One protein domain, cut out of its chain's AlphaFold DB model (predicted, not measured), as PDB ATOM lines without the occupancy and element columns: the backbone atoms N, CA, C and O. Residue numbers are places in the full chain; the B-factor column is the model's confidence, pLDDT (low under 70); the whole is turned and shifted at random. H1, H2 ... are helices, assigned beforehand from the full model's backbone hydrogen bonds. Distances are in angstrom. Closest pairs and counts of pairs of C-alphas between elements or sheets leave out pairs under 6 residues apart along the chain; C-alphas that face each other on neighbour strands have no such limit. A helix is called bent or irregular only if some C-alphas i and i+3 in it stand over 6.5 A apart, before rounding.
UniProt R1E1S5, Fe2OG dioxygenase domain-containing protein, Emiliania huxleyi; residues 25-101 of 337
ATOM      1  N   LEU A  25      47.569  -7.955 -35.633       80.75
ATOM      2  CA  LEU A  25      48.144  -6.666 -35.226       80.75
ATOM      3  C   LEU A  25      47.721  -5.506 -36.149       80.75
ATOM      4  O   LEU A  25      48.184  -4.375 -35.989       80.75
ATOM      5  N   ARG A  26      46.878  -5.768 -37.157       80.19
ATOM      6  CA  ARG A  26      46.263  -4.768 -38.046       80.19
ATOM      7  C   ARG A  26      44.737  -4.871 -38.100       80.19
ATOM      8  O   ARG A  26      44.118  -4.152 -38.879       80.19
ATOM      9  N   ASP A  27      44.147  -5.757 -37.307       85.25
ATOM     10  CA  ASP A  27      42.702  -5.929 -37.207       85.25
ATOM     11  C   ASP A  27      42.159  -4.918 -36.188       85.25
ATOM     12  O   ASP A  27      42.433  -5.018 -34.990       85.25
ATOM     13  N   GLU A  28      41.446  -3.898 -36.673       84.94
ATOM     14  CA  GLU A  28      40.977  -2.790 -35.833       84.94
ATOM     15  C   GLU A  28      40.047  -3.246 -34.708       84.94
ATOM     16  O   GLU A  28      40.118  -2.700 -33.606       84.94
ATOM     17  N   ASP A  29      39.186  -4.229 -34.961       88.31
ATOM     18  CA  ASP A  29      38.201  -4.679 -33.980       88.31
ATOM     19  C   ASP A  29      38.874  -5.506 -32.888       88.31
ATOM     20  O   ASP A  29      38.640  -5.269 -31.697       88.31
ATOM     21  N   LYS A  30      39.794  -6.402 -33.272       89.19
ATOM     22  CA  LYS A  30      40.630  -7.128 -32.304       89.19
ATOM     23  C   LYS A  30      41.468  -6.175 -31.465       89.19
ATOM     24  O   LYS A  30      41.552  -6.347 -30.252       89.19
ATOM     25  N   LEU A  31      42.048  -5.147 -32.078       88.88
ATOM     26  CA  LEU A  31      42.848  -4.166 -31.351       88.88
ATOM     27  C   LEU A  31      42.011  -3.306 -30.413       88.88
ATOM     28  O   LEU A  31      42.444  -3.070 -29.291       88.88
ATOM     29  N   LYS A  32      40.811  -2.868 -30.806       90.19
ATOM     30  CA  LYS A  32      39.895  -2.159 -29.894       90.19
ATOM     31  C   LYS A  32      39.532  -3.022 -28.689       90.19
ATOM     32  O   LYS A  32      39.572  -2.532 -27.562       90.19
ATOM     33  N   PHE A  33      39.229  -4.300 -28.919       92.81
ATOM     34  CA  PHE A  33      38.952  -5.249 -27.845       92.81
ATOM     35  C   PHE A  33      40.159  -5.419 -26.910       92.81
ATOM     36  O   PHE A  33      40.030  -5.236 -25.701       92.81
ATOM     37  N   ALA A  34      41.343  -5.675 -27.470       93.56
ATOM     38  CA  ALA A  34      42.583  -5.830 -26.716       93.56
ATOM     39  C   ALA A  34      42.961  -4.565 -25.932       93.56
ATOM     40  O   ALA A  34      43.346  -4.649 -24.771       93.56
ATOM     41  N   MET A  35      42.793  -3.378 -26.521       94.00
ATOM     42  CA  MET A  35      43.022  -2.107 -25.832       94.00
ATOM     43  C   MET A  35      42.066  -1.913 -24.658       94.00
ATOM     44  O   MET A  35      42.500  -1.490 -23.589       94.00
ATOM     45  N   LYS A  36      40.781  -2.244 -24.814       95.31
ATOM     46  CA  LYS A  36      39.835  -2.192 -23.696       95.31
ATOM     47  C   LYS A  36      40.243  -3.160 -22.578       95.31
ATOM     48  O   LYS A  36      40.292  -2.742 -21.424       95.31
ATOM     49  N   SER A  37      40.589  -4.403 -22.918       96.31
ATOM     50  CA  SER A  37      41.051  -5.402 -21.941       96.31
ATOM     51  C   SER A  37      42.316  -4.932 -21.205       96.31
ATOM     52  O   SER A  37      42.372  -4.935 -19.976       96.31
ATOM     53  N   ALA A  38      43.290  -4.380 -21.934       94.62
ATOM     54  CA  ALA A  38      44.490  -3.785 -21.350       94.62
ATOM     55  C   ALA A  38      44.170  -2.586 -20.433       94.62
ATOM     56  O   ALA A  38      44.783  -2.426 -19.376       94.62
ATOM     57  N   ALA A  39      43.198  -1.741 -20.793       94.56
ATOM     58  CA  ALA A  39      42.759  -0.636 -19.941       94.56
ATOM     59  C   ALA A  39      42.135  -1.145 -18.634       94.56
ATOM     60  O   ALA A  39      42.458  -0.635 -17.558       94.56
ATOM     61  N   GLU A  40      41.292  -2.177 -18.712       95.56
ATOM     62  CA  GLU A  40      40.716  -2.850 -17.547       95.56
ATOM     63  C   GLU A  40      41.804  -3.476 -16.665       95.56
ATOM     64  O   GLU A  40      41.760  -3.293 -15.448       95.56
ATOM     65  N   HIS A  41      42.817  -4.115 -17.259       94.69
ATOM     66  CA  HIS A  41      43.959  -4.695 -16.552       94.69
ATOM     67  C   HIS A  41      44.647  -3.670 -15.637       94.69
ATOM     68  O   HIS A  41      44.730  -3.875 -14.420       94.69
ATOM     69  N   PHE A  42      45.101  -2.547 -16.203       92.38
ATOM     70  CA  PHE A  42      45.798  -1.510 -15.437       92.38
ATOM     71  C   PHE A  42      44.874  -0.816 -14.434       92.38
ATOM     72  O   PHE A  42      45.256  -0.579 -13.286       92.38
ATOM     73  N   TRP A  43      43.636  -0.515 -14.840       92.75
ATOM     74  CA  TRP A  43      42.661   0.147 -13.978       92.75
ATOM     75  C   TRP A  43      42.292  -0.703 -12.762       92.75
ATOM     76  O   TRP A  43      42.249  -0.180 -11.647       92.75
ATOM     77  N   GLN A  44      42.007  -1.992 -12.935       93.81
ATOM     78  CA  GLN A  44      41.605  -2.861 -11.828       93.81
ATOM     79  C   GLN A  44      42.734  -3.005 -10.804       93.81
ATOM     80  O   GLN A  44      42.478  -2.947  -9.602       93.81
ATOM     81  N   ARG A  45      43.981  -3.083 -11.278       92.69
ATOM     82  CA  ARG A  45      45.181  -3.213 -10.438       92.69
ATOM     83  C   ARG A  45      45.689  -1.890  -9.862       92.69
ATOM     84  O   ARG A  45      46.509  -1.894  -8.952       92.69
ATOM     85  N   LYS A  46      45.196  -0.753 -10.369       89.62
ATOM     86  CA  LYS A  46      45.726   0.595 -10.081       89.62
ATOM     87  C   LYS A  46      47.234   0.692 -10.347       89.62
ATOM     88  O   LYS A  46      47.929   1.472  -9.694       89.62
ATOM     89  N   GLU A  47      47.733  -0.077 -11.308       82.94
ATOM     90  CA  GLU A  47      49.158  -0.150 -11.614       82.94
ATOM     91  C   GLU A  47      49.570   1.008 -12.526       82.94
ATOM     92  O   GLU A  47      48.975   1.199 -13.587       82.94
ATOM     93  N   PRO A  48      50.575   1.815 -12.151       82.75
ATOM     94  CA  PRO A  48      51.116   2.813 -13.056       82.75
ATOM     95  C   PRO A  48      51.878   2.126 -14.193       82.75
ATOM     96  O   PRO A  48      52.607   1.169 -13.951       82.75
ATOM     97  N   PHE A  49      51.778   2.670 -15.404       84.88
ATOM     98  CA  PHE A  49      52.411   2.083 -16.583       84.88
ATOM     99  C   PHE A  49      53.041   3.132 -17.505       84.88
ATOM    100  O   PHE A  49      52.764   4.334 -17.402       84.88
ATOM    101  N   THR A  50      53.902   2.673 -18.411       83.81
ATOM    102  CA  THR A  50      54.517   3.460 -19.491       83.81
ATOM    103  C   THR A  50      53.790   3.250 -20.825       83.81
ATOM    104  O   THR A  50      53.011   2.313 -20.983       83.81
ATOM    105  N   CYS A  51      54.046   4.088 -21.839       81.88
ATOM    106  CA  CYS A  51      53.487   3.859 -23.185       81.88
ATOM    107  C   CYS A  51      53.896   2.500 -23.775       81.88
ATOM    108  O   CYS A  51      53.131   1.904 -24.528       81.88
ATOM    109  N   VAL A  52      55.089   2.023 -23.425       82.00
ATOM    110  CA  VAL A  52      55.623   0.745 -23.892       82.00
ATOM    111  C   VAL A  52      54.939  -0.418 -23.181       82.00
ATOM    112  O   VAL A  52      54.439  -1.314 -23.853       82.00
ATOM    113  N   GLN A  53      54.785  -0.353 -21.856       85.94
ATOM    114  CA  GLN A  53      54.024  -1.354 -21.094       85.94
ATOM    115  C   GLN A  53      52.557  -1.421 -21.531       85.94
ATOM    116  O   GLN A  53      51.992  -2.505 -21.630       85.94
ATOM    117  N   TRP A  54      51.955  -0.272 -21.861       88.50
ATOM    118  CA  TRP A  54      50.640  -0.232 -22.496       88.50
ATOM    119  C   TRP A  54      50.620  -1.047 -23.791       88.50
ATOM    120  O   TRP A  54      49.785  -1.933 -23.940       88.50
ATOM    121  N   GLY A  55      51.556  -0.784 -24.709       88.50
ATOM    122  CA  GLY A  55      51.627  -1.513 -25.973       88.50
ATOM    123  C   GLY A  55      51.851  -3.013 -25.791       88.50
ATOM    124  O   GLY A  55      51.190  -3.815 -26.445       88.50
ATOM    125  N   GLN A  56      52.736  -3.389 -24.866       87.31
ATOM    126  CA  GLN A  56      53.024  -4.788 -24.553       87.31
ATOM    127  C   GLN A  56      51.790  -5.497 -24.011       87.31
ATOM    128  O   GLN A  56      51.496  -6.606 -24.446       87.31
ATOM    129  N   GLN A  57      51.042  -4.846 -23.115       90.81
ATOM    130  CA  GLN A  57      49.808  -5.421 -22.602       90.81
ATOM    131  C   GLN A  57      48.784  -5.599 -23.723       90.81
ATOM    132  O   GLN A  57      48.207  -6.669 -23.836       90.81
ATOM    133  N   VAL A  58      48.608  -4.613 -24.611       91.94
ATOM    134  CA  VAL A  58      47.696  -4.744 -25.764       91.94
ATOM    135  C   VAL A  58      48.061  -5.949 -26.639       91.94
ATOM    136  O   VAL A  58      47.174  -6.677 -27.075       91.94
ATOM    137  N   TYR A  59      49.347  -6.197 -26.889       89.94
ATOM    138  CA  TYR A  59      49.776  -7.378 -27.647       89.94
ATOM    139  C   TYR A  59      49.592  -8.679 -26.873       89.94
ATOM    140  O   TYR A  59      49.154  -9.669 -27.460       89.94
ATOM    141  N   ALA A  60      49.840  -8.673 -25.565       91.06
ATOM    142  CA  ALA A  60      49.581  -9.813 -24.695       91.06
ATOM    143  C   ALA A  60      48.093 -10.210 -24.694       91.06
ATOM    144  O   ALA A  60      47.787 -11.396 -24.771       91.06
ATOM    145  N   GLU A  61      47.165  -9.246 -24.717       92.94
ATOM    146  CA  GLU A  61      45.719  -9.510 -24.852       92.94
ATOM    147  C   GLU A  61      45.349 -10.152 -26.205       92.94
ATOM    148  O   GLU A  61      44.313 -10.802 -26.332       92.94
ATOM    149  N   LEU A  62      46.202 -10.003 -27.223       90.00
ATOM    150  CA  LEU A  62      46.086 -10.686 -28.517       90.00
ATOM    151  C   LEU A  62      46.856 -12.021 -28.566       90.00
ATOM    152  O   LEU A  62      46.868 -12.677 -29.608       90.00
ATOM    153  N   GLY A  63      47.509 -12.418 -27.470       89.81
ATOM    154  CA  GLY A  63      48.362 -13.606 -27.365       89.81
ATOM    155  C   GLY A  63      49.802 -13.412 -27.858       89.81
ATOM    156  O   GLY A  63      50.589 -14.356 -27.824       89.81
ATOM    157  N   TYR A  64      50.176 -12.210 -28.298       89.06
ATOM    158  CA  TYR A  64      51.512 -11.873 -28.803       89.06
ATOM    159  C   TYR A  64      52.423 -11.393 -27.665       89.06
ATOM    160  O   TYR A  64      52.784 -10.219 -27.574       89.06
ATOM    161  N   HIS A  65      52.786 -12.314 -26.774       88.69
ATOM    162  CA  HIS A  65      53.748 -12.049 -25.701       88.69
ATOM    163  C   HIS A  65      55.163 -11.851 -26.253       88.69
ATOM    164  O   HIS A  65      55.535 -12.477 -27.244       88.69
ATOM    165  N   ASP A  66      55.947 -10.992 -25.597       87.81
ATOM    166  CA  ASP A  66      57.342 -10.711 -25.960       87.81
ATOM    167  C   ASP A  66      57.511 -10.223 -27.408       87.81
ATOM    168  O   ASP A  66      58.482 -10.554 -28.080       87.81
ATOM    169  N   PHE A  67      56.561  -9.424 -27.901       88.69
ATOM    170  CA  PHE A  67      56.675  -8.698 -29.168       88.69
ATOM    171  C   PHE A  67      57.176  -7.277 -28.941       88.69
ATOM    172  O   PHE A  67      56.782  -6.599 -27.986       88.69
ATOM    173  N   ALA A  68      58.027  -6.812 -29.852       86.19
ATOM    174  CA  ALA A  68      58.553  -5.468 -29.785       86.19
ATOM    175  C   ALA A  68      57.457  -4.432 -30.068       86.19
ATOM    176  O   ALA A  68      56.639  -4.586 -30.979       86.19
ATOM    177  N   VAL A  69      57.453  -3.353 -29.286       77.88
ATOM    178  CA  VAL A  69      56.450  -2.281 -29.366       77.88
ATOM    179  C   VAL A  69      57.112  -0.963 -29.757       77.88
ATOM    180  O   VAL A  69      57.313  -0.060 -28.950       77.88
ATOM    181  N   ASN A  70      57.485  -0.855 -31.030       64.12
ATOM    182  CA  ASN A  70      57.979   0.378 -31.639       64.12
ATOM    183  C   ASN A  70      57.535   0.496 -33.117       64.12
ATOM    184  O   ASN A  70      57.056  -0.463 -33.725       64.12
ATOM    185  N   ASP A  71      57.646   1.711 -33.670       45.44
ATOM    186  CA  ASP A  71      57.060   2.191 -34.944       45.44
ATOM    187  C   ASP A  71      57.439   1.380 -36.212       45.44
ATOM    188  O   ASP A  71      56.894   1.622 -37.289       45.44
ATOM    189  N   ALA A  72      58.346   0.410 -36.095       41.84
ATOM    190  CA  ALA A  72      58.936  -0.365 -37.182       41.84
ATOM    191  C   ALA A  72      58.006  -1.450 -37.778       41.84
ATOM    192  O   ALA A  72      58.040  -1.702 -38.984       41.84
ATOM    193  N   GLY A  73      57.156  -2.091 -36.964       42.03
ATOM    194  CA  GLY A  73      56.395  -3.285 -37.385       42.03
ATOM    195  C   GLY A  73      54.869  -3.155 -37.333       42.03
ATOM    196  O   GLY A  73      54.150  -3.808 -38.099       42.03
ATOM    197  N   SER A  74      54.347  -2.286 -36.469       47.78
ATOM    198  CA  SER A  74      52.912  -2.094 -36.270       47.78
ATOM    199  C   SER A  74      52.489  -0.710 -36.722       47.78
ATOM    200  O   SER A  74      52.678   0.284 -36.029       47.78
ATOM    201  N   ARG A  75      51.856  -0.630 -37.893       41.12
ATOM    202  CA  ARG A  75      51.310   0.638 -38.406       41.12
ATOM    203  C   ARG A  75      50.222   1.245 -37.506       41.12
ATOM    204  O   ARG A  75      49.842   2.391 -37.725       41.12
ATOM    205  N   ILE A  76      49.733   0.512 -36.504       50.44
ATOM    206  CA  ILE A  76      48.834   1.050 -35.486       50.44
ATOM    207  C   ILE A  76      49.690   1.606 -34.359       50.44
ATOM    208  O   ILE A  76      50.131   0.899 -33.457       50.44
ATOM    209  N   LYS A  77      49.928   2.916 -34.436       60.38
ATOM    210  CA  LYS A  77      50.476   3.675 -33.319       60.38
ATOM    211  C   LYS A  77      49.451   3.616 -32.198       60.38
ATOM    212  O   LYS A  77      48.440   4.314 -32.282       60.38
ATOM    213  N   LEU A  78      49.710   2.808 -31.168       71.25
ATOM    214  CA  LEU A  78      48.970   2.776 -29.898       71.25
ATOM    215  C   LEU A  78      49.192   4.096 -29.140       71.25
ATOM    216  O   LEU A  78      49.835   4.167 -28.095       71.25
ATOM    217  N   ASN A  79      48.730   5.177 -29.759       74.62
ATOM    218  CA  ASN A  79      48.984   6.545 -29.363       74.62
ATOM    219  C   ASN A  79      48.101   6.936 -28.171       74.62
ATOM    220  O   ASN A  79      47.218   6.193 -27.739       74.62
ATOM    221  N   GLY A  80      48.344   8.136 -27.637       80.75
ATOM    222  CA  GLY A  80      47.622   8.635 -26.467       80.75
ATOM    223  C   GLY A  80      46.102   8.658 -26.644       80.75
ATOM    224  O   GLY A  80      45.401   8.283 -25.712       80.75
ATOM    225  N   LYS A  81      45.611   9.003 -27.842       87.12
ATOM    226  CA  LYS A  81      44.176   9.083 -28.140       87.12
ATOM    227  C   LYS A  81      43.506   7.711 -28.070       87.12
ATOM    228  O   LYS A  81      42.521   7.562 -27.360       87.12
ATOM    229  N   LEU A  82      44.061   6.703 -28.746       88.12
ATOM    230  CA  LEU A  82      43.501   5.343 -28.714       88.12
ATOM    231  C   LEU A  82      43.506   4.757 -27.297       88.12
ATOM    232  O   LEU A  82      42.578   4.055 -26.902       88.12
ATOM    233  N   ARG A  83      44.536   5.077 -26.505       90.25
ATOM    234  CA  ARG A  83      44.580   4.706 -25.090       90.25
ATOM    235  C   ARG A  83      43.474   5.396 -24.290       90.25
ATOM    236  O   ARG A  83      42.805   4.734 -23.509       90.25
ATOM    237  N   GLU A  84      43.276   6.701 -24.456       92.06
ATOM    238  CA  GLU A  84      42.196   7.432 -23.778       92.06
ATOM    239  C   GLU A  84      40.820   6.848 -24.123       92.06
ATOM    240  O   GLU A  84      40.065   6.510 -23.215       92.06
ATOM    241  N   GLU A  85      40.555   6.602 -25.410       93.56
ATOM    242  CA  GLU A  85      39.318   5.972 -25.894       93.56
ATOM    243  C   GLU A  85      39.091   4.577 -25.285       93.56
ATOM    244  O   GLU A  85      37.962   4.207 -24.944       93.56
ATOM    245  N   ALA A  86      40.161   3.797 -25.104       94.31
ATOM    246  CA  ALA A  86      40.089   2.484 -24.473       94.31
ATOM    247  C   ALA A  86      39.731   2.565 -22.980       94.31
ATOM    248  O   ALA A  86      38.900   1.790 -22.506       94.31
ATOM    249  N   PHE A  87      40.299   3.524 -22.242       95.19
ATOM    250  CA  PHE A  87      39.954   3.754 -20.835       95.19
ATOM    251  C   PHE A  87      38.547   4.330 -20.660       95.19
ATOM    252  O   PHE A  87      37.858   3.951 -19.715       95.19
ATOM    253  N   ASP A  88      38.091   5.188 -21.573       95.31
ATOM    254  CA  ASP A  88      36.697   5.642 -21.605       95.31
ATOM    255  C   ASP A  88      35.745   4.456 -21.838       95.31
ATOM    256  O   ASP A  88      34.736   4.317 -21.141       95.31
ATOM    257  N   SER A  89      36.115   3.538 -22.737       94.94
ATOM    258  CA  SER A  89      35.364   2.303 -23.017       94.94
ATOM    259  C   SER A  89      35.371   1.293 -21.857       94.94
ATOM    260  O   SER A  89      34.466   0.460 -21.767       94.94
ATOM    261  N   ALA A  90      36.369   1.360 -20.969       93.56
ATOM    262  CA  ALA A  90      36.446   0.584 -19.725       93.56
ATOM    263  C   ALA A  90      35.624   1.204 -18.573       93.56
ATOM    264  O   ALA A  90      35.442   0.579 -17.527       93.56
ATOM    265  N   GLY A  91      35.098   2.422 -18.754       95.69
ATOM    266  CA  GLY A  91      34.167   3.077 -17.837       95.69
ATOM    267  C   GLY A  91      34.671   4.398 -17.252       95.69
ATOM    268  O   GLY A  91      35.863   4.701 -17.203       95.69
ATOM    269  N   SER A  92      33.734   5.196 -16.736       94.12
ATOM    270  CA  SER A  92      33.999   6.570 -16.280       94.12
ATOM    271  C   SER A  92      35.033   6.665 -15.150       94.12
ATOM    272  O   SER A  92      35.812   7.622 -15.110       94.12
ATOM    273  N   GLU A  93      35.086   5.680 -14.252       95.06
ATOM    274  CA  GLU A  93      36.083   5.625 -13.176       95.06
ATOM    275  C   GLU A  93      37.480   5.244 -13.686       95.06
ATOM    276  O   GLU A  93      38.468   5.833 -13.237       95.06
ATOM    277  N   ALA A  94      37.573   4.357 -14.683       93.69
ATOM    278  CA  ALA A  94      38.834   4.019 -15.344       93.69
ATOM    279  C   ALA A  94      39.427   5.249 -16.046       93.69
ATOM    280  O   ALA A  94      40.591   5.601 -15.832       93.69
ATOM    281  N   ALA A  95      38.596   5.982 -16.787       93.69
ATOM    282  CA  ALA A  95      38.975   7.231 -17.436       93.69
ATOM    283  C   ALA A  95      39.443   8.311 -16.444       93.69
ATOM    284  O   ALA A  95      40.466   8.973 -16.649       93.69
ATOM    285  N   LYS A  96      38.716   8.497 -15.330       93.88
ATOM    286  CA  LYS A  96      39.126   9.427 -14.261       93.88
ATOM    287  C   LYS A  96      40.472   9.030 -13.667       93.88
ATOM    288  O   LYS A  96      41.277   9.907 -13.357       93.88
ATOM    289  N   TRP A  97      40.719   7.737 -13.495       93.06
ATOM    290  CA  TRP A  97      41.982   7.253 -12.964       93.06
ATOM    291  C   TRP A  97      43.143   7.460 -13.920       93.06
ATOM    292  O   TRP A  97      44.161   7.968 -13.459       93.06
ATOM    293  N   LEU A  98      42.984   7.193 -15.220       92.00
ATOM    294  CA  LEU A  98      44.019   7.498 -16.213       92.00
ATOM    295  C   LEU A  98      44.395   8.988 -16.177       92.00
ATOM    296  O   LEU A  98      45.571   9.333 -16.133       92.00
ATOM    297  N   ARG A  99      43.406   9.891 -16.112       89.25
ATOM    298  CA  ARG A  99      43.657  11.344 -16.028       89.25
ATOM    299  C   ARG A  99      44.414  11.757 -14.763       89.25
ATOM    300  O   ARG A  99      45.189  12.711 -14.794       89.25
ATOM    301  N   ARG A 100      44.184  11.064 -13.643       87.12
ATOM    302  CA  ARG A 100      44.850  11.327 -12.353       87.12
ATOM    303  C   ARG A 100      46.235  10.685 -12.261       87.12
ATOM    304  O   ARG A 100      47.091  11.202 -11.548       87.12
ATOM    305  N   ASN A 101      46.462   9.583 -12.972       80.56
ATOM    306  CA  ASN A 101      47.688   8.797 -12.906       80.56
ATOM    307  C   ASN A 101      48.469   8.976 -14.205       80.56
ATOM    308  O   ASN A 101      48.167   8.374 -15.230       80.56
TER     309      ASN A 101
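Overview. This is residues 25 to 101 of the 337 residues of the protein "Fe2OG dioxygenase domain-containing protein" of Emiliania huxleyi (UniProt R1E1S5). One long helix, H1, is crossed on one side by H2 and on another side by a small hairpin of two helices, H3 and H4, with H4 near the later part of H1. A long link without a named element, residues 62 to 79, loops out from H2 and returns to H3, and the C-alphas of its residue Ala 72 and of Glu 93 in H4 are the two farthest apart in the printed part. The printed part has 77 residues with four named helices in the order H1, H2, H3, H4 and no named strand, and its class is all helix. It is compact, with a radius of gyration of the C-alphas of 11.6 A and spans of 32 by 22 by 20 A.

Along the chain. Find C-alpha 28 at (40.977, -2.790, -35.833); from there H1, the longest helix, runs over residues 28 to 45 to C-alpha 45 at (45.181, -3.213, -10.438), 25.7 A away. Next look at residues 51 to 61 for H2, 15.6 A long. Farther on you meet H3, residues 80 to 89, 14.2 A long, and then H4, residues 92 to 100, 12.5 A long, ending with C-alpha 100 at (44.850, 11.327, -12.353). No helix is bent.

Arrangement. Begin at H1, the hub, which touches the three other helices. Its residues 31 to 38 alone touch H2, where the closest C-alphas, those of Ala 34 and Glu 61, are 5.2 A apart; the two run opposite ways at a steep tilt of 69 degrees, only just short of about perpendicular. Its residues 32 to 40 alone touch H3, with the C-alphas of Lys 36 and Ala 86 closest at 4.7 A and the lines about perpendicular, at 74 degrees. Look then at residues 39 to 43, which alone touch H4: the C-alphas of Trp 43 and Ala 94 are closest, at 5.6 A, and the lines are only just about perpendicular, at 72 degrees. H3 and H4 form a helical hairpin, and they touch with the C-alphas of Phe 87 and Ala 95 closest at 5.0 A. They run opposite ways at a shallow tilt of 33 degrees, only just short of steep. H2 and H3 are near each other, with 5 pairs of C-alphas within 10 A and the closest 8.2 A apart, while H2 and H4 are apart. In H1, H2, H3 and H4 every O i to N i+4 pair is within hydrogen-bond range.

Size, cuts and confidence. The two C-alphas farthest apart are those of Ala 72 and Glu 93, at 33.7 A. The printed part has no cut. The links from H1 to H2 and from H3 to H4 are tight, and the link from H2 to H3, with 18 residues, is long. Read the B-factor column there: residues 70 to 77 are under 70, while the mean pLDDT of the printed part is 85.1.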